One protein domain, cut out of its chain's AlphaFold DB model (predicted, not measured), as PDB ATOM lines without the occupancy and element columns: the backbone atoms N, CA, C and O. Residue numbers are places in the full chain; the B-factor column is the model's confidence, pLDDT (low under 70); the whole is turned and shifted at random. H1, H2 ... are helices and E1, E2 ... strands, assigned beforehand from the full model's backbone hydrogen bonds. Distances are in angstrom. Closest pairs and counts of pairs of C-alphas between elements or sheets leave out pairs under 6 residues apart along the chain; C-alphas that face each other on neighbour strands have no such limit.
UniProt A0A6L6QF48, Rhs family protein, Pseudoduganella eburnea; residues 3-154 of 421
ATOM      1  N   HIS A   3     203.193 107.938 152.290       97.25
ATOM      2  CA  HIS A   3     203.872 109.223 152.120       97.25
ATOM      3  C   HIS A   3     203.017 110.359 152.693       97.25
ATOM      4  O   HIS A   3     201.801 110.364 152.528       97.25
ATOM      5  N   ALA A   4     203.639 111.313 153.380       97.69
ATOM      6  CA  ALA A   4     202.925 112.438 153.977       97.69
ATOM      7  C   ALA A   4     202.375 113.386 152.903       97.69
ATOM      8  O   ALA A   4     203.132 113.786 152.015       97.69
ATOM      9  N   ALA A   5     201.105 113.775 153.014       97.94
ATOM     10  CA  ALA A   5     200.473 114.713 152.095       97.94
ATOM     11  C   ALA A   5     200.730 116.169 152.504       97.94
ATOM     12  O   ALA A   5     200.882 116.499 153.687       97.94
ATOM     13  N   ARG A   6     200.803 117.054 151.515       98.06
ATOM     14  CA  ARG A   6     201.195 118.458 151.660       98.06
ATOM     15  C   ARG A   6     200.384 119.335 150.715       98.06
ATOM     16  O   ARG A   6     199.725 118.852 149.797       98.06
ATOM     17  N   LEU A   7     200.468 120.644 150.915       97.69
ATOM     18  CA  LEU A   7     199.885 121.623 150.000       97.69
ATOM     19  C   LEU A   7     200.295 121.351 148.540       97.69
ATOM     20  O   LEU A   7     201.469 121.107 148.262       97.69
ATOM     21  N   ASN A   8     199.339 121.470 147.615       97.12
ATOM     22  CA  ASN A   8     199.463 121.191 146.181       97.12
ATOM     23  C   ASN A   8     199.734 119.734 145.787       97.12
ATOM     24  O   ASN A   8     199.808 119.476 144.585       97.12
ATOM     25  N   ASP A   9     199.851 118.791 146.728       98.06
ATOM     26  CA  ASP A   9     199.918 117.385 146.340       98.06
ATOM     27  C   ASP A   9     198.584 116.990 145.637       98.06
ATOM     28  O   ASP A   9     197.503 117.470 146.022       98.06
ATOM     29  N   PRO A  10     198.650 116.196 144.554       97.94
ATOM     30  CA  PRO A  10     197.513 115.880 143.697       97.94
ATOM     31  C   PRO A  10     196.487 114.966 144.370       97.94
ATOM     32  O   PRO A  10     196.819 114.114 145.199       97.94
ATOM     33  N   ILE A  11     195.231 115.117 143.951       97.25
ATOM     34  CA  ILE A  11     194.145 114.187 144.261       97.25
ATOM     35  C   ILE A  11     193.604 113.553 142.984       97.25
ATOM     36  O   ILE A  11     193.596 114.170 141.916       97.25
ATOM     37  N   GLY A  12     193.128 112.320 143.100       95.94
ATOM     38  CA  GLY A  12     192.685 111.542 141.961       95.94
ATOM     39  C   GLY A  12     191.476 110.666 142.237       95.94
ATOM     40  O   GLY A  12     191.298 110.123 143.328       95.94
ATOM     41  N   HIS A  13     190.660 110.523 141.205       94.69
ATOM     42  CA  HIS A  13     189.515 109.628 141.160       94.69
ATOM     43  C   HIS A  13     189.887 108.293 140.516       94.69
ATOM     44  O   HIS A  13     190.885 108.182 139.801       94.69
ATOM     45  N   SER A  14     189.093 107.257 140.762       92.44
ATOM     46  CA  SER A  14     189.190 106.018 139.996       92.44
ATOM     47  C   SER A  14     188.902 106.326 138.512       92.44
ATOM     48  O   SER A  14     187.959 107.059 138.211       92.44
ATOM     49  N   PRO A  15     189.692 105.805 137.558       91.88
ATOM     50  CA  PRO A  15     189.535 106.069 136.119       91.88
ATOM     51  C   PRO A  15     188.370 105.261 135.507       91.88
ATOM     52  O   PRO A  15     188.514 104.607 134.469       91.88
ATOM     53  N   THR A  16     187.215 105.253 136.173       91.50
ATOM     54  CA  THR A  16     186.140 104.275 135.967       91.50
ATOM     55  C   THR A  16     185.633 104.244 134.529       91.50
ATOM     56  O   THR A  16     185.560 103.176 133.929       91.50
ATOM     57  N   MET A  17     185.376 105.409 133.924       91.44
ATOM     58  CA  MET A  17     184.885 105.495 132.542       91.44
ATOM     59  C   MET A  17     185.881 104.952 131.509       91.44
ATOM     60  O   MET A  17     185.476 104.277 130.562       91.44
ATOM     61  N   SER A  18     187.180 105.214 131.680       93.25
ATOM     62  CA  SER A  18     188.212 104.741 130.748       93.25
ATOM     63  C   SER A  18     188.345 103.222 130.782       93.25
ATOM     64  O   SER A  18     188.442 102.586 129.733       93.25
ATOM     65  N   TRP A  19     188.311 102.629 131.975       95.44
ATOM     66  CA  TRP A  19     188.383 101.179 132.123       95.44
ATOM     67  C   TRP A  19     187.098 100.487 131.687       95.44
ATOM     68  O   TRP A  19     187.178  99.455 131.027       95.44
ATOM     69  N   LEU A  20     185.932 101.063 131.991       96.06
ATOM     70  CA  LEU A  20     184.641 100.577 131.507       96.06
ATOM     71  C   LEU A  20     184.631 100.527 129.976       96.06
ATOM     72  O   LEU A  20     184.341  99.482 129.395       96.06
ATOM     73  N   LEU A  21     185.011 101.621 129.307       96.69
ATOM     74  CA  LEU A  21     185.063 101.669 127.846       96.69
ATOM     75  C   LEU A  21     186.117 100.708 127.278       96.69
ATOM     76  O   LEU A  21     185.850 100.013 126.298       96.69
ATOM     77  N   GLY A  22     187.296 100.631 127.900       97.31
ATOM     78  CA  GLY A  22     188.350  99.699 127.501       97.31
ATOM     79  C   GLY A  22     187.905  98.237 127.597       97.31
ATOM     80  O   GLY A  22     188.078  97.477 126.645       97.31
ATOM     81  N   GLY A  23     187.274  97.858 128.710       97.75
ATOM     82  CA  GLY A  23     186.733  96.520 128.929       97.75
ATOM     83  C   GLY A  23     185.606  96.177 127.954       97.75
ATOM     84  O   GLY A  23     185.601  95.087 127.380       97.75
ATOM     85  N   LEU A  24     184.702  97.127 127.698       98.19
ATOM     86  CA  LEU A  24     183.633  97.002 126.706       98.19
ATOM     87  C   LEU A  24     184.201  96.701 125.316       98.19
ATOM     88  O   LEU A  24     183.816  95.711 124.693       98.19
ATOM     89  N   LEU A  25     185.121  97.542 124.835       98.19
ATOM     90  CA  LEU A  25     185.696  97.426 123.494       98.19
ATOM     91  C   LEU A  25     186.515  96.142 123.335       98.19
ATOM     92  O   LEU A  25     186.385  95.460 122.319       98.19
ATOM     93  N   ALA A  26     187.317  95.785 124.341       98.12
ATOM     94  CA  ALA A  26     188.107  94.559 124.322       98.12
ATOM     95  C   ALA A  26     187.211  93.313 124.242       98.12
ATOM     96  O   ALA A  26     187.417  92.457 123.382       98.12
ATOM     97  N   ALA A  27     186.181  93.229 125.088       98.00
ATOM     98  CA  ALA A  27     185.267  92.091 125.088       98.00
ATOM     99  C   ALA A  27     184.425  92.016 123.806       98.00
ATOM    100  O   ALA A  27     184.238  90.927 123.260       98.00
ATOM    101  N   ALA A  28     183.975  93.160 123.278       97.75
ATOM    102  CA  ALA A  28     183.273  93.222 122.000       97.75
ATOM    103  C   ALA A  28     184.153  92.716 120.846       97.75
ATOM    104  O   ALA A  28     183.701  91.898 120.048       97.75
ATOM    105  N   ALA A  29     185.417  93.145 120.774       97.88
ATOM    106  CA  ALA A  29     186.350  92.707 119.736       97.88
ATOM    107  C   ALA A  29     186.617  91.193 119.796       97.88
ATOM    108  O   ALA A  29     186.576  90.516 118.767       97.88
ATOM    109  N   ILE A  30     186.821  90.648 121.002       97.69
ATOM    110  CA  ILE A  30     186.978  89.201 121.220       97.69
ATOM    111  C   ILE A  30     185.725  88.449 120.749       97.69
ATOM    112  O   ILE A  30     185.827  87.445 120.044       97.69
ATOM    113  N   ALA A  31     184.537  88.950 121.092       96.62
ATOM    114  CA  ALA A  31     183.271  88.346 120.698       96.62
ATOM    115  C   ALA A  31     183.041  88.381 119.182       96.62
ATOM    116  O   ALA A  31     182.596  87.385 118.617       96.62
ATOM    117  N   VAL A  32     183.391  89.479 118.505       97.06
ATOM    118  CA  VAL A  32     183.322  89.581 117.038       97.06
ATOM    119  C   VAL A  32     184.213  88.526 116.380       97.06
ATOM    120  O   VAL A  32     183.761  87.824 115.476       97.06
ATOM    121  N   ALA A  33     185.451  88.366 116.859       95.69
ATOM    122  CA  ALA A  33     186.355  87.339 116.350       95.69
ATOM    123  C   ALA A  33     185.788  85.925 116.568       95.69
ATOM    124  O   ALA A  33     185.783  85.114 115.643       95.69
ATOM    125  N   ALA A  34     185.241  85.641 117.755       93.88
ATOM    126  CA  ALA A  34     184.627  84.350 118.060       93.88
ATOM    127  C   ALA A  34     183.405  84.052 117.172       93.88
ATOM    128  O   ALA A  34     183.281  82.951 116.638       93.88
ATOM    129  N   VAL A  35     182.530  85.038 116.962       94.38
ATOM    130  CA  VAL A  35     181.363  84.930 116.073       94.38
ATOM    131  C   VAL A  35     181.789  84.616 114.638       94.38
ATOM    132  O   VAL A  35     181.193  83.739 114.011       94.38
ATOM    133  N   ALA A  36     182.833  85.285 114.138       93.19
ATOM    134  CA  ALA A  36     183.370  85.048 112.802       93.19
ATOM    135  C   ALA A  36     183.945  83.630 112.650       93.19
ATOM    136  O   ALA A  36     183.709  82.986 111.631       93.19
ATOM    137  N   ILE A  37     184.641  83.120 113.672       93.81
ATOM    138  CA  ILE A  37     185.214  81.763 113.676       93.81
ATOM    139  C   ILE A  37     184.117  80.691 113.700       93.81
ATOM    140  O   ILE A  37     184.199  79.710 112.966       93.81
ATOM    141  N   VAL A  38     183.088  80.865 114.533       89.56
ATOM    142  CA  VAL A  38     181.994  79.886 114.690       89.56
ATOM    143  C   VAL A  38     180.973  79.978 113.544       89.56
ATOM    144  O   VAL A  38     180.144  79.087 113.381       89.56
ATOM    145  N   GLY A  39     181.016  81.040 112.733       88.62
ATOM    146  CA  GLY A  39     180.070  81.254 111.636       88.62
ATOM    147  C   GLY A  39     178.653  81.572 112.122       88.62
ATOM    148  O   GLY A  39     177.673  81.228 111.462       88.62
ATOM    149  N   THR A  40     178.521  82.203 113.294       87.19
ATOM    150  CA  THR A  40     177.208  82.602 113.825       87.19
ATOM    151  C   THR A  40     176.726  83.870 113.121       87.19
ATOM    152  O   THR A  40     177.475  84.834 112.991       87.19
ATOM    153  N   GLY A  41     175.471  83.887 112.672       87.81
ATOM    154  CA  GLY A  41     174.878  85.018 111.956       87.81
ATOM    155  C   GLY A  41     173.646  85.607 112.643       87.81
ATOM    156  O   GLY A  41     173.168  85.115 113.668       87.81
ATOM    157  N   GLY A  42     173.110  86.669 112.041       92.50
ATOM    158  CA  GLY A  42     171.838  87.272 112.436       92.50
ATOM    159  C   GLY A  42     171.820  87.804 113.872       92.50
ATOM    160  O   GLY A  42     172.808  88.332 114.380       92.50
ATOM    161  N   LEU A  43     170.668  87.673 114.528       92.44
ATOM    162  CA  LEU A  43     170.437  88.241 115.857       92.44
ATOM    163  C   LEU A  43     171.323  87.605 116.945       92.44
ATOM    164  O   LEU A  43     171.718  88.288 117.886       92.44
ATOM    165  N   ALA A  44     171.694  86.328 116.794       93.25
ATOM    166  CA  ALA A  44     172.571  85.634 117.736       93.25
ATOM    167  C   ALA A  44     173.986  86.238 117.761       93.25
ATOM    168  O   ALA A  44     174.543  86.446 118.836       93.25
ATOM    169  N   ALA A  45     174.537  86.596 116.596       95.69
ATOM    170  CA  ALA A  45     175.828  87.277 116.497       95.69
ATOM    171  C   ALA A  45     175.823  88.620 117.246       95.69
ATOM    172  O   ALA A  45     176.715  88.896 118.049       95.69
ATOM    173  N   VAL A  46     174.776  89.426 117.036       96.12
ATOM    174  CA  VAL A  46     174.599  90.719 117.716       96.12
ATOM    175  C   VAL A  46     174.485  90.527 119.226       96.12
ATOM    176  O   VAL A  46     175.126  91.248 119.989       96.12
ATOM    177  N   ALA A  47     173.718  89.531 119.669       97.00
ATOM    178  CA  ALA A  47     173.547  89.248 121.084       97.00
ATOM    179  C   ALA A  47     174.846  88.789 121.760       97.00
ATOM    180  O   ALA A  47     175.124  89.235 122.872       97.00
ATOM    181  N   ILE A  48     175.668  87.968 121.099       97.56
ATOM    182  CA  ILE A  48     176.982  87.560 121.621       97.56
ATOM    183  C   ILE A  48     177.878  88.784 121.826       97.56
ATOM    184  O   ILE A  48     178.423  88.965 122.913       97.56
ATOM    185  N   VAL A  49     177.981  89.656 120.818       97.69
ATOM    186  CA  VAL A  49     178.812  90.868 120.903       97.69
ATOM    187  C   VAL A  49     178.282  91.828 121.966       97.69
ATOM    188  O   VAL A  49     179.055  92.287 122.801       97.69
ATOM    189  N   GLY A  50     176.973  92.091 121.991       97.69
ATOM    190  CA  GLY A  50     176.352  92.971 122.984       97.69
ATOM    191  C   GLY A  50     176.501  92.450 124.415       97.69
ATOM    192  O   GLY A  50     176.857  93.205 125.316       97.69
ATOM    193  N   GLY A  51     176.308  91.144 124.621       97.19
ATOM    194  CA  GLY A  51     176.423  90.516 125.936       97.19
ATOM    195  C   GLY A  51     177.864  90.530 126.440       97.19
ATOM    196  O   GLY A  51     178.109  90.876 127.595       97.19
ATOM    197  N   ALA A  52     178.824  90.234 125.560       97.88
ATOM    198  CA  ALA A  52     180.244  90.328 125.873       97.88
ATOM    199  C   ALA A  52     180.669  91.772 126.168       97.88
ATOM    200  O   ALA A  52     181.374  92.000 127.144       97.88
ATOM    201  N   ALA A  53     180.206  92.748 125.383       98.19
ATOM    202  CA  ALA A  53     180.479  94.164 125.604       98.19
ATOM    203  C   ALA A  53     179.967  94.635 126.978       98.19
ATOM    204  O   ALA A  53     180.714  95.260 127.728       98.19
ATOM    205  N   ALA A  54     178.729  94.281 127.342       97.44
ATOM    206  CA  ALA A  54     178.155  94.605 128.648       97.44
ATOM    207  C   ALA A  54     178.933  93.955 129.806       97.44
ATOM    208  O   ALA A  54     179.241  94.616 130.797       97.44
ATOM    209  N   ALA A  55     179.309  92.681 129.664       96.12
ATOM    210  CA  ALA A  55     180.130  91.985 130.654       96.12
ATOM    211  C   ALA A  55     181.535  92.604 130.777       96.12
ATOM    212  O   ALA A  55     182.024  92.818 131.886       96.12
ATOM    213  N   GLY A  56     182.167  92.934 129.650       97.38
ATOM    214  CA  GLY A  56     183.471  93.591 129.595       97.38
ATOM    215  C   GLY A  56     183.462  94.976 130.234       97.38
ATOM    216  O   GLY A  56     184.399  95.316 130.950       97.38
ATOM    217  N   ALA A  57     182.389  95.744 130.041       97.19
ATOM    218  CA  ALA A  57     182.195  97.037 130.688       97.19
ATOM    219  C   ALA A  57     182.181  96.906 132.220       97.19
ATOM    220  O   ALA A  57     182.946  97.589 132.900       97.19
ATOM    221  N   GLY A  58     181.387  95.967 132.751       94.38
ATOM    222  CA  GLY A  58     181.330  95.693 134.191       94.38
ATOM    223  C   GLY A  58     182.661  95.193 134.763       94.38
ATOM    224  O   GLY A  58     183.055  95.590 135.857       94.38
ATOM    225  N   LEU A  59     183.406  94.371 134.011       95.50
ATOM    226  CA  LEU A  59     184.769  93.980 134.390       95.50
ATOM    227  C   LEU A  59     185.711  95.182 134.440       95.50
ATOM    228  O   LEU A  59     186.454  95.329 135.407       95.50
ATOM    229  N   GLY A  60     185.677  96.046 133.426       95.56
ATOM    230  CA  GLY A  60     186.470  97.270 133.384       95.56
ATOM    231  C   GLY A  60     186.204  98.166 134.592       95.56
ATOM    232  O   GLY A  60     187.135  98.601 135.268       95.56
ATOM    233  N   GLU A  61     184.934  98.366 134.928       93.94
ATOM    234  CA  GLU A  61     184.529  99.124 136.107       93.94
ATOM    235  C   GLU A  61     185.108  98.534 137.400       93.94
ATOM    236  O   GLU A  61     185.775  99.250 138.147       93.94
ATOM    237  N   VAL A  62     184.969  97.224 137.631       93.38
ATOM    238  CA  VAL A  62     185.549  96.566 138.816       93.38
ATOM    239  C   VAL A  62     187.069  96.747 138.865       93.38
ATOM    240  O   VAL A  62     187.611  97.086 139.921       93.38
ATOM    241  N   MET A  63     187.755  96.595 137.732       94.25
ATOM    242  CA  MET A  63     189.209  96.766 137.633       94.25
ATOM    243  C   MET A  63     189.661  98.185 137.989       94.25
ATOM    244  O   MET A  63     190.684  98.341 138.652       94.25
ATOM    245  N   SER A  64     188.881  99.212 137.642       93.19
ATOM    246  CA  SER A  64     189.195 100.609 137.974       93.19
ATOM    247  C   SER A  64     189.205 100.909 139.478       93.19
ATOM    248  O   SER A  64     189.873 101.841 139.924       93.19
ATOM    249  N   THR A  65     188.481 100.108 140.267       90.12
ATOM    250  CA  THR A  65     188.357 100.293 141.719       90.12
ATOM    251  C   THR A  65     189.437  99.563 142.513       90.12
ATOM    252  O   THR A  65     189.483  99.687 143.741       90.12
ATOM    253  N   MET A  66     190.282  98.765 141.855       91.75
ATOM    254  CA  MET A  66     191.331  97.993 142.519       91.75
ATOM    255  C   MET A  66     192.406  98.907 143.110       91.75
ATOM    256  O   MET A  66     192.676  99.986 142.586       91.75
ATOM    257  N   SER A  67     193.047  98.468 144.193       89.75
ATOM    258  CA  SER A  67     194.071  99.262 144.891       89.75
ATOM    259  C   SER A  67     195.286  99.600 144.020       89.75
ATOM    260  O   SER A  67     195.899 100.647 144.192       89.75
ATOM    261  N   TRP A  68     195.608  98.739 143.053       90.88
ATOM    262  CA  TRP A  68     196.713  98.927 142.111       90.88
ATOM    263  C   TRP A  68     196.337  99.771 140.882       90.88
ATOM    264  O   TRP A  68     197.218 100.113 140.090       90.88
ATOM    265  N   ALA A  69     195.051 100.083 140.681       92.00
ATOM    266  CA  ALA A  69     194.613 100.844 139.521       92.00
ATOM    267  C   ALA A  69     195.082 102.306 139.639       92.00
ATOM    268  O   ALA A  69     194.841 102.947 140.669       92.00
ATOM    269  N   PRO A  70     195.736 102.862 138.601       91.44
ATOM    270  CA  PRO A  70     196.216 104.236 138.644       91.44
ATOM    271  C   PRO A  70     195.035 105.194 138.762       91.44
ATOM    272  O   PRO A  70     194.030 105.038 138.071       91.44
ATOM    273  N   LYS A  71     195.159 106.200 139.626       93.19
ATOM    274  CA  LYS A  71     194.134 107.231 139.792       93.19
ATOM    275  C   LYS A  71     194.261 108.296 138.704       93.19
ATOM    276  O   LYS A  71     195.361 108.711 138.345       93.19
ATOM    277  N   GLU A  72     193.123 108.747 138.196       93.88
ATOM    278  CA  GLU A  72     193.027 109.900 137.308       93.88
ATOM    279  C   GLU A  72     193.163 111.165 138.154       93.88
ATOM    280  O   GLU A  72     192.311 111.422 139.004       93.88
ATOM    281  N   VAL A  73     194.237 111.932 137.956       95.88
ATOM    282  CA  VAL A  73     194.451 113.192 138.680       95.88
ATOM    283  C   VAL A  73     193.418 114.213 138.217       95.88
ATOM    284  O   VAL A  73     193.312 114.494 137.028       95.88
ATOM    285  N   VAL A  74     192.664 114.757 139.167       94.56
ATOM    286  CA  VAL A  74     191.518 115.653 138.919       94.56
ATOM    287  C   VAL A  74     191.610 116.936 139.736       94.56
ATOM    288  O   VAL A  74     190.616 117.630 139.919       94.56
ATOM    289  N   GLY A  75     192.758 117.204 140.346       96.25
ATOM    290  CA  GLY A  75     192.919 118.357 141.210       96.25
ATOM    291  C   GLY A  75     194.016 118.168 142.238       96.25
ATOM    292  O   GLY A  75     194.922 117.349 142.069       96.25
ATOM    293  N   LYS A  76     193.945 118.956 143.310       97.75
ATOM    294  CA  LYS A  76     195.010 119.045 144.316       97.75
ATOM    295  C   LYS A  76     194.516 119.582 145.655       97.75
ATOM    296  O   LYS A  76     193.423 120.139 145.768       97.75
ATOM    297  N   ILE A  77     195.370 119.469 146.666       98.00
ATOM    298  CA  ILE A  77     195.180 120.108 147.970       98.00
ATOM    299  C   ILE A  77     195.425 121.618 147.843       98.00
ATOM    300  O   ILE A  77     196.488 122.036 147.383       98.00
ATOM    301  N   VAL A  78     194.459 122.435 148.274       95.06
ATOM    302  CA  VAL A  78     194.499 123.911 148.182       95.06
ATOM    303  C   VAL A  78     194.293 124.635 149.517       95.06
ATOM    304  O   VAL A  78     194.463 125.849 149.583       95.06
ATOM    305  N   GLY A  79     193.907 123.926 150.583       80.56
ATOM    306  CA  GLY A  79     193.671 124.522 151.901       80.56
ATOM    307  C   GLY A  79     194.920 125.172 152.501       80.56
ATOM    308  O   GLY A  79     196.036 124.882 152.087       80.56
ATOM    309  N   ALA A  80     194.742 126.007 153.531       83.81
ATOM    310  CA  ALA A  80     195.852 126.689 154.209       83.81
ATOM    311  C   ALA A  80     196.943 125.727 154.729       83.81
ATOM    312  O   ALA A  80     198.088 126.150 154.896       83.81
ATOM    313  N   CYS A  81     196.604 124.446 154.937       95.56
ATOM    314  CA  CYS A  81     197.501 123.428 155.470       95.56
ATOM    315  C   CYS A  81     198.055 123.857 156.840       95.56
ATOM    316  O   CYS A  81     197.592 124.821 157.460       95.56
ATOM    317  N   SER A  82     198.993 123.098 157.399       97.31
ATOM    318  CA  SER A  82     199.577 123.461 158.687       97.31
ATOM    319  C   SER A  82     200.406 124.753 158.588       97.31
ATOM    320  O   SER A  82     201.343 124.814 157.793       97.31
ATOM    321  N   PRO A  83     200.168 125.756 159.456       96.19
ATOM    322  CA  PRO A  83     201.000 126.959 159.517       96.19
ATOM    323  C   PRO A  83     202.323 126.755 160.276       96.19
ATOM    324  O   PRO A  83     203.137 127.670 160.348       96.19
ATOM    325  N   THR A  84     202.528 125.592 160.904       97.38
ATOM    326  CA  THR A  84     203.653 125.347 161.834       97.38
ATOM    327  C   THR A  84     204.438 124.078 161.527       97.38
ATOM    328  O   THR A  84     205.593 123.969 161.931       97.38
ATOM    329  N   VAL A  85     203.845 123.126 160.806       97.75
ATOM    330  CA  VAL A  85     204.482 121.865 160.428       97.75
ATOM    331  C   VAL A  85     204.653 121.832 158.918       97.75
ATOM    332  O   VAL A  85     203.688 121.773 158.156       97.75
ATOM    333  N   PHE A  86     205.911 121.836 158.495       97.56
ATOM    334  CA  PHE A  86     206.302 121.800 157.094       97.56
ATOM    335  C   PHE A  86     207.031 120.493 156.801       97.56
ATOM    336  O   PHE A  86     207.914 120.075 157.550       97.56
ATOM    337  N   ILE A  87     206.689 119.861 155.685       97.44
ATOM    338  CA  ILE A  87     207.312 118.636 155.195       97.44
ATOM    339  C   ILE A  87     207.989 118.975 153.873       97.44
ATOM    340  O   ILE A  87     207.331 119.301 152.886       97.44
ATOM    341  N   ASN A  88     209.322 118.919 153.860       95.56
ATOM    342  CA  ASN A  88     210.144 119.420 152.752       95.56
ATOM    343  C   ASN A  88     209.799 120.872 152.376       95.56
ATOM    344  O   ASN A  88     209.594 121.175 151.205       95.56
ATOM    345  N   ALA A  89     209.698 121.748 153.383       96.19
ATOM    346  CA  ALA A  89     209.346 123.167 153.239       96.19
ATOM    347  C   ALA A  89     207.943 123.461 152.661       96.19
ATOM    348  O   ALA A  89     207.628 124.615 152.386       96.19
ATOM    349  N   ILE A  90     207.079 122.452 152.524       97.19
ATOM    350  CA  ILE A  90     205.683 122.611 152.100       97.19
ATOM    351  C   ILE A  90     204.777 122.302 153.293       97.19
ATOM    352  O   ILE A  90     205.020 121.339 154.020       97.19
ATOM    353  N   ALA A  91     203.753 123.125 153.518       98.00
ATOM    354  CA  ALA A  91     202.821 122.957 154.631       98.00
ATOM    355  C   ALA A  91     202.164 121.564 154.603       98.00
ATOM    356  O   ALA A  91     201.682 121.119 153.558       98.00
ATOM    357  N   ALA A  92     202.167 120.868 155.742       98.06
ATOM    358  CA  ALA A  92     201.603 119.525 155.863       98.06
ATOM    359  C   ALA A  92     200.068 119.555 155.848       98.06
ATOM    360  O   ALA A  92     199.470 120.429 156.480       98.06
ATOM    361  N   ALA A  93     199.445 118.597 155.164       98.19
ATOM    362  CA  ALA A  93     197.994 118.500 155.051       98.19
ATOM    363  C   ALA A  93     197.372 117.690 156.204       98.19
ATOM    364  O   ALA A  93     197.980 116.768 156.757       98.19
ATOM    365  N   ARG A  94     196.137 118.039 156.565       98.19
ATOM    366  CA  ARG A  94     195.369 117.479 157.681       98.19
ATOM    367  C   ARG A  94     193.954 117.132 157.242       98.19
ATOM    368  O   ARG A  94     193.321 117.900 156.519       98.19
ATOM    369  N   ALA A  95     193.443 116.019 157.755       97.38
ATOM    370  CA  ALA A  95     192.030 115.680 157.644       97.38
ATOM    371  C   ALA A  95     191.153 116.703 158.392       97.38
ATOM    372  O   ALA A  95     191.654 117.448 159.242       97.38
ATOM    373  N   HIS A  96     189.856 116.726 158.086       96.12
ATOM    374  CA  HIS A  96     188.812 117.611 158.615       96.12
ATOM    375  C   HIS A  96     188.920 119.090 158.239       96.12
ATOM    376  O   HIS A  96     187.911 119.759 158.020       96.12
ATOM    377  N   LEU A  97     190.138 119.620 158.166       95.38
ATOM    378  CA  LEU A  97     190.370 121.057 158.084       95.38
ATOM    379  C   LEU A  97     190.887 121.515 156.719       95.38
ATOM    380  O   LEU A  97     190.475 122.569 156.233       95.38
ATOM    381  N   ASP A  98     191.809 120.766 156.112       97.62
ATOM    382  CA  ASP A  98     192.425 121.199 154.863       97.62
ATOM    383  C   ASP A  98     191.577 120.789 153.656       97.62
ATOM    384  O   ASP A  98     190.982 119.711 153.596       97.62
ATOM    385  N   MET A  99     191.506 121.702 152.691       96.94
ATOM    386  CA  MET A  99     190.586 121.643 151.562       96.94
ATOM    387  C   MET A  99     191.292 121.224 150.275       96.94
ATOM    388  O   MET A  99     192.482 121.477 150.078       96.94
ATOM    389  N   THR A 100     190.529 120.638 149.365       97.00
ATOM    390  CA  THR A 100     190.962 120.232 148.028       97.00
ATOM    391  C   THR A 100     190.066 120.852 146.967       97.00
ATOM    392  O   THR A 100     188.884 121.108 147.206       97.00
ATOM    393  N   GLU A 101     190.634 121.102 145.796       96.88
ATOM    394  CA  GLU A 101     189.896 121.452 144.587       96.88
ATOM    395  C   GLU A 101     189.825 120.222 143.693       96.88
ATOM    396  O   GLU A 101     190.847 119.587 143.441       96.88
ATOM    397  N   CYS A 102     188.619 119.890 143.235       94.81
ATOM    398  CA  CYS A 102     188.358 118.758 142.358       94.81
ATOM    399  C   CYS A 102     187.657 119.263 141.097       94.81
ATOM    400  O   CYS A 102     186.580 119.836 141.172       94.81
ATOM    401  N   GLU A 103     188.234 119.011 139.931       94.25
ATOM    402  CA  GLU A 103     187.707 119.428 138.629       94.25
ATOM    403  C   GLU A 103     186.381 118.734 138.280       94.25
ATOM    404  O   GLU A 103     185.588 119.263 137.503       94.25
ATOM    405  N   LYS A 104     186.108 117.567 138.881       90.31
ATOM    406  CA  LYS A 104     184.873 116.797 138.662       90.31
ATOM    407  C   LYS A 104     183.708 117.220 139.562       90.31
ATOM    408  O   LYS A 104     182.584 116.785 139.330       90.31
ATOM    409  N   HIS A 105     183.943 118.060 140.572       90.06
ATOM    410  CA  HIS A 105     182.926 118.432 141.554       90.06
ATOM    411  C   HIS A 105     182.963 119.924 141.880       90.06
ATOM    412  O   HIS A 105     184.018 120.521 142.047       90.06
ATOM    413  N   SER A 106     181.793 120.538 142.055       89.56
ATOM    414  CA  SER A 106     181.729 121.935 142.482       89.56
ATOM    415  C   SER A 106     182.090 122.099 143.963       89.56
ATOM    416  O   SER A 106     181.726 121.280 144.818       89.56
ATOM    417  N   GLY A 107     182.771 123.208 144.260       89.50
ATOM    418  CA  GLY A 107     183.172 123.602 145.608       89.50
ATOM    419  C   GLY A 107     184.360 122.810 146.158       89.50
ATOM    420  O   GLY A 107     184.626 121.676 145.764       89.50
ATOM    421  N   SER A 108     185.066 123.419 147.108       93.31
ATOM    422  CA  SER A 108     186.195 122.776 147.772       93.31
ATOM    423  C   SER A 108     185.732 121.627 148.672       93.31
ATOM    424  O   SER A 108     184.716 121.730 149.362       93.31
ATOM    425  N   LYS A 109     186.481 120.525 148.664       95.25
ATOM    426  CA  LYS A 109     186.177 119.298 149.412       95.25
ATOM    427  C   LYS A 109     187.209 119.096 150.521       95.25
ATOM    428  O   LYS A 109     188.398 119.068 150.194       95.25
ATOM    429  N   PRO A 110     186.814 118.960 151.797       96.50
ATOM    430  CA  PRO A 110     187.773 118.662 152.850       96.50
ATOM    431  C   PRO A 110     188.405 117.279 152.663       96.50
ATOM    432  O   PRO A 110     187.805 116.369 152.080       96.50
ATOM    433  N   ILE A 111     189.630 117.128 153.162       98.00
ATOM    434  CA  ILE A 111     190.253 115.817 153.354       98.00
ATOM    435  C   ILE A 111     189.493 115.116 154.485       98.00
ATOM    436  O   ILE A 111     189.432 115.631 155.593       98.00
ATOM    437  N   ALA A 112     188.907 113.958 154.205       97.75
ATOM    438  CA  ALA A 112     187.966 113.263 155.080       97.75
ATOM    439  C   ALA A 112     188.595 112.118 155.883       97.75
ATOM    440  O   ALA A 112     187.958 111.594 156.797       97.75
ATOM    441  N   THR A 113     189.814 111.690 155.544       98.06
ATOM    442  CA  THR A 113     190.538 110.673 156.317       98.06
ATOM    443  C   THR A 113     191.981 111.068 156.589       98.06
ATOM    444  O   THR A 113     192.574 111.873 155.875       98.06
ATOM    445  N   GLY A 114     192.558 110.494 157.640       97.81
ATOM    446  CA  GLY A 114     193.950 110.720 158.009       97.81
ATOM    447  C   GLY A 114     194.483 109.666 158.972       97.81
ATOM    448  O   GLY A 114     193.833 108.659 159.256       97.81
ATOM    449  N   SER A 115     195.677 109.906 159.508       97.88
ATOM    450  CA  SER A 115     196.308 109.039 160.505       97.88
ATOM    451  C   SER A 115     195.586 109.070 161.855       97.88
ATOM    452  O   SER A 115     195.445 110.117 162.477       97.88
ATOM    453  N   GLY A 116     195.249 107.899 162.386       96.88
ATOM    454  CA  GLY A 116     194.735 107.723 163.744       96.88
ATOM    455  C   GLY A 116     195.795 107.809 164.845       96.88
ATOM    456  O   GLY A 116     195.457 107.680 166.018       96.88
ATOM    457  N   LYS A 117     197.081 107.982 164.502       96.88
ATOM    458  CA  LYS A 117     198.188 108.046 165.481       96.88
ATOM    459  C   LYS A 117     199.008 109.329 165.403       96.88
ATOM    460  O   LYS A 117     199.634 109.700 166.391       96.88
ATOM    461  N   VAL A 118     199.044 109.985 164.246       97.88
ATOM    462  CA  VAL A 118     199.838 111.195 164.024       97.88
ATOM    463  C   VAL A 118     198.902 112.364 163.786       97.88
ATOM    464  O   VAL A 118     198.127 112.366 162.833       97.88
ATOM    465  N   PHE A 119     199.021 113.372 164.643       97.81
ATOM    466  CA  PHE A 119     198.198 114.570 164.604       97.81
ATOM    467  C   PHE A 119     199.077 115.786 164.317       97.81
ATOM    468  O   PHE A 119     200.119 115.976 164.945       97.81
ATOM    469  N   ILE A 120     198.646 116.623 163.381       97.81
ATOM    470  CA  ILE A 120     199.288 117.889 163.035       97.81
ATOM    471  C   ILE A 120     198.306 118.997 163.396       97.81
ATOM    472  O   ILE A 120     197.199 119.059 162.870       97.81
ATOM    473  N   ASN A 121     198.702 119.859 164.336       96.75
ATOM    474  CA  ASN A 121     197.830 120.884 164.926       96.75
ATOM    475  C   ASN A 121     196.470 120.322 165.368       96.75
ATOM    476  O   ASN A 121     195.424 120.861 165.015       96.75
ATOM    477  N   SER A 122     196.516 119.219 166.118       96.81
ATOM    478  CA  SER A 122     195.347 118.534 166.685       96.81
ATOM    479  C   SER A 122     194.390 117.890 165.675       96.81
ATOM    480  O   SER A 122     193.348 117.391 166.085       96.81
ATOM    481  N   MET A 123     194.749 117.835 164.391       97.75
ATOM    482  CA  MET A 123     193.979 117.139 163.358       97.75
ATOM    483  C   MET A 123     194.754 115.928 162.826       97.75
ATOM    484  O   MET A 123     195.986 115.999 162.760       97.75
ATOM    485  N   PRO A 124     194.088 114.827 162.433       98.25
ATOM    486  CA  PRO A 124     194.747 113.677 161.812       98.25
ATOM    487  C   PRO A 124     195.597 114.091 160.607       98.25
ATOM    488  O   PRO A 124     195.139 114.832 159.737       98.25
ATOM    489  N   ALA A 125     196.842 113.627 160.544       98.19
ATOM    490  CA  ALA A 125     197.733 113.949 159.433       98.19
ATOM    491  C   ALA A 125     197.314 113.202 158.158       98.19
ATOM    492  O   ALA A 125     197.143 111.982 158.198       98.19
ATOM    493  N   ALA A 126     197.185 113.922 157.043       98.12
ATOM    494  CA  ALA A 126     196.815 113.349 155.753       98.12
ATOM    495  C   ALA A 126     198.027 112.729 155.039       98.12
ATOM    496  O   ALA A 126     199.176 113.166 155.195       98.12
ATOM    497  N   ARG A 127     197.775 111.687 154.249       98.06
ATOM    498  CA  ARG A 127     198.787 110.871 153.570       98.06
ATOM    499  C   ARG A 127     198.313 110.495 152.173       98.06
ATOM    500  O   ARG A 127     197.138 110.627 151.852       98.06
ATOM    501  N   VAL A 128     199.225 109.963 151.369       96.94
ATOM    502  CA  VAL A 128     198.842 109.188 150.183       96.94
ATOM    503  C   VAL A 128     197.869 108.082 150.603       96.94
ATOM    504  O   VAL A 128     198.034 107.495 151.674       96.94
ATOM    505  N   ASP A 129     196.862 107.846 149.767       94.62
ATOM    506  CA  ASP A 129     195.717 106.951 149.986       94.62
ATOM    507  C   ASP A 129     194.621 107.454 150.945       94.62
ATOM    508  O   ASP A 129     193.548 106.847 151.013       94.62
ATOM    509  N   ASP A 130     194.818 108.584 151.637       97.25
ATOM    510  CA  ASP A 130     193.729 109.219 152.382       97.25
ATOM    511  C   ASP A 130     192.723 109.891 151.422       97.25
ATOM    512  O   ASP A 130     193.077 110.393 150.347       97.25
ATOM    513  N   LYS A 131     191.442 109.864 151.801       96.69
ATOM    514  CA  LYS A 131     190.312 110.272 150.960       96.69
ATOM    515  C   LYS A 131     189.827 111.674 151.291       96.69
ATOM    516  O   LYS A 131     189.877 112.109 152.437       96.69
ATOM    517  N   THR A 132     189.278 112.354 150.296       96.88
ATOM    518  CA  THR A 132     188.475 113.572 150.448       96.88
ATOM    519  C   THR A 132     186.992 113.224 150.583       96.88
ATOM    520  O   THR A 132     186.578 112.094 150.312       96.88
ATOM    521  N   THR A 133     186.156 114.196 150.952       96.56
ATOM    522  CA  THR A 133     184.698 113.987 151.058       96.56
ATOM    523  C   THR A 133     184.020 113.642 149.735       96.56
ATOM    524  O   THR A 133     182.898 113.146 149.748       96.56
ATOM    525  N   CYS A 134     184.672 113.859 148.586       94.25
ATOM    526  CA  CYS A 134     184.156 113.415 147.291       94.25
ATOM    527  C   CYS A 134     184.647 112.021 146.876       94.25
ATOM    528  O   CYS A 134     184.419 111.651 145.736       94.25
ATOM    529  N   SER A 135     185.321 111.259 147.747       94.69
ATOM    530  CA  SER A 135     186.011 109.987 147.443       94.69
ATOM    531  C   SER A 135     187.284 110.088 146.593       94.69
ATOM    532  O   SER A 135     187.900 109.057 146.317       94.69
ATOM    533  N   ALA A 136     187.739 111.290 146.219       95.12
ATOM    534  CA  ALA A 136     189.056 111.423 145.597       95.12
ATOM    535  C   ALA A 136     190.143 111.044 146.610       95.12
ATOM    536  O   ALA A 136     190.012 111.283 147.807       95.12
ATOM    537  N   THR A 137     191.217 110.438 146.129       95.81
ATOM    538  CA  THR A 137     192.326 109.948 146.949       95.81
ATOM    539  C   THR A 137     193.556 110.811 146.710       95.81
ATOM    540  O   THR A 137     193.795 111.209 145.574       95.81
ATOM    541  N   ILE A 138     194.349 111.101 147.738       97.50
ATOM    542  CA  ILE A 138     195.639 111.782 147.560       97.50
ATOM    543  C   ILE A 138     196.605 110.824 146.852       97.50
ATOM    544  O   ILE A 138     196.887 109.741 147.366       97.50
ATOM    545  N   THR A 139     197.088 111.203 145.668       96.69
ATOM    546  CA  THR A 139     197.823 110.292 144.770       96.69
ATOM    547  C   THR A 139     199.334 110.408 144.879       96.69
ATOM    548  O   THR A 139     200.045 109.465 144.541       96.69
ATOM    549  N   GLU A 140     199.841 111.536 145.373       96.12
ATOM    550  CA  GLU A 140     201.264 111.728 145.638       96.12
ATOM    551  C   GLU A 140     201.483 112.451 146.967       96.12
ATOM    552  O   GLU A 140     200.570 113.022 147.558       96.12
ATOM    553  N   GLY A 141     202.716 112.393 147.460       96.12
ATOM    554  CA  GLY A 141     203.105 113.007 148.718       96.12
ATOM    555  C   GLY A 141     204.609 113.218 148.801       96.12
ATOM    556  O   GLY A 141     205.355 113.123 147.824       96.12
ATOM    557  N   SER A 142     205.093 113.477 150.009       97.19
ATOM    558  CA  SER A 142     206.517 113.617 150.293       97.19
ATOM    559  C   SER A 142     207.316 112.358 149.937       97.19
ATOM    560  O   SER A 142     207.068 111.289 150.484       97.19
ATOM    561  N   LYS A 143     208.366 112.494 149.117       95.19
ATOM    562  CA  LYS A 143     209.201 111.365 148.653       95.19
ATOM    563  C   LYS A 143     209.968 110.628 149.759       95.19
ATOM    564  O   LYS A 143     210.390 109.496 149.552       95.19
ATOM    565  N   ASN A 144     210.180 111.266 150.905       95.94
ATOM    566  CA  ASN A 144     211.076 110.791 151.964       95.94
ATOM    567  C   ASN A 144     210.501 110.941 153.383       95.94
ATOM    568  O   ASN A 144     211.210 110.678 154.350       95.94
ATOM    569  N   VAL A 145     209.249 111.385 153.523       97.69
ATOM    570  CA  VAL A 145     208.571 111.464 154.822       97.69
ATOM    571  C   VAL A 145     207.325 110.606 154.768       97.69
ATOM    572  O   VAL A 145     206.437 110.836 153.946       97.69
ATOM    573  N   ASN A 146     207.258 109.635 155.671       97.31
ATOM    574  CA  ASN A 146     206.148 108.705 155.782       97.31
ATOM    575  C   ASN A 146     205.452 108.888 157.130       97.31
ATOM    576  O   ASN A 146     206.101 109.096 158.155       97.31
ATOM    577  N   ILE A 147     204.128 108.770 157.131       97.50
ATOM    578  CA  ILE A 147     203.293 108.860 158.328       97.50
ATOM    579  C   ILE A 147     202.579 107.518 158.519       97.50
ATOM    580  O   ILE A 147     201.958 106.969 157.606       97.50
ATOM    581  N   GLY A 148     202.721 106.954 159.718       94.75
ATOM    582  CA  GLY A 148     202.105 105.686 160.110       94.75
ATOM    583  C   GLY A 148     200.716 105.853 160.729       94.75
ATOM    584  O   GLY A 148     200.137 106.936 160.705       94.75
ATOM    585  N   GLY A 149     200.206 104.772 161.317       94.12
ATOM    586  CA  GLY A 149     198.898 104.730 161.977       94.12
ATOM    587  C   GLY A 149     197.776 104.223 161.080       94.12
ATOM    588  O   GLY A 149     197.864 104.302 159.855       94.12
ATOM    589  N   ASP A 150     196.740 103.687 161.716       93.69
ATOM    590  CA  ASP A 150     195.521 103.247 161.041       93.69
ATOM    591  C   ASP A 150     194.769 104.462 160.484       93.69
ATOM    592  O   ASP A 150     195.017 105.590 160.910       93.69
ATOM    593  N   THR A 151     193.889 104.260 159.510       95.12
ATOM    594  CA  THR A 151     193.114 105.358 158.921       95.12
ATOM    595  C   THR A 151     191.882 105.653 159.771       95.12
ATOM    596  O   THR A 151     191.125 104.743 160.099       95.12
ATOM    597  N   VAL A 152     191.669 106.924 160.108       96.81
ATOM    598  CA  VAL A 152     190.445 107.414 160.757       96.81
ATOM    599  C   VAL A 152     189.676 108.308 159.796       96.81
ATOM    600  O   VAL A 152     190.283 109.090 159.066       96.81
ATOM    601  N   GLN A 153     188.351 108.187 159.800       97.44
ATOM    602  CA  GLN A 153     187.454 109.048 159.036       97.44
ATOM    603  C   GLN A 153     186.963 110.189 159.930       97.44
ATOM    604  O   GLN A 153     186.459 109.945 161.025       97.44
ATOM    605  N   THR A 154     187.144 111.423 159.474       96.94
ATOM    606  CA  THR A 154     186.743 112.645 160.181       96.94
ATOM    607  C   THR A 154     185.467 113.258 159.630       96.94
ATOM    608  O   THR A 154     184.777 113.962 160.361       96.94
TER     609      THR A 154
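AT A GLANCE: This is residues 3 to 154 of the 421 residues of the protein "Rhs family protein" of Pseudoduganella eburnea (UniProt A0A6L6QF48). A long helical hairpin, H1 and H2, extends like an arm from a small head built mostly of loops, with a three-stranded sheet and a two-stranded sheet among them. The arm makes much of the length of the whole, while long unnamed stretches, residues 78 to 98 and 116 to 150, belong to the head. The printed part has 152 residues, with two named helices and five named strands in the order E1 H1 H2 E2 E3 E4 E5; the sheets, E1 - E2 - E3 and E4 - E5, are antiparallel. The class is mixed, helices and strands, with only 66 residues in named elements, under half of those printed. The whole is loose, with a radius of gyration of the C-alphas of 21.1 A, and spans 71 by 29 by 24 A.

IN THESE COORDINATES: The larger sheet holds E1, residues 10 to 13, E2, residues 72 to 77 and 14.9 A long, and E3, residues 99 to 102. E1 begins at C-alpha 10, (197.513, 115.880, 143.697). H1, residues 16 to 38, is 32.6 A long and ends at C-alpha 38, (181.994, 79.886, 114.690). H2, residues 42 to 64, is 33.6 A long. The smaller sheet holds E4, residues 113 to 115, and E5, residues 151 to 153, which ends at C-alpha 153, (187.454, 109.048, 159.036).

HOW THE PARTS SIT: E2 is the inner strand of the larger sheet, and E1 and E3 are its edge strands. E1 and E2 are antiparallel at 137 degrees, with N 11 and O 75 2.9 A apart and N 72 and O 13 2.8 A apart, within hydrogen-bond range. E2 and E3 form an antiparallel hairpin at 150 degrees, with N 101 and O 76 3.0 A apart. Short antiparallel pairings join residues 11 to 12 of E1 with 137 to 138, and 99 to 100 of E3 with 109 to 110. E4 and E5 form another hairpin, antiparallel at 141 degrees, with N 152 and O 114 2.9 A apart. E4 is apart from E1, E2 and E3. Neither H1 nor H2 is on the larger sheet. H1 and H2 form a helical hairpin: they touch, closest at the C-alphas of Leu 20 and Gly 60, 4.2 A apart, and run opposite ways at a shallow tilt of 32 degrees, only just short of steep. In both helices every O i to N i+4 pair is within hydrogen-bond range.

THE WHOLE: The two C-alphas farthest apart, those of Gly 39 and Thr 84, are 70.9 A from each other. The printed part has no cut. The links E2 to E3, 21 residues, and E4 to E5, 35 residues, are long. The mean pLDDT of the printed part is 95.5, and no printed residue is under 70.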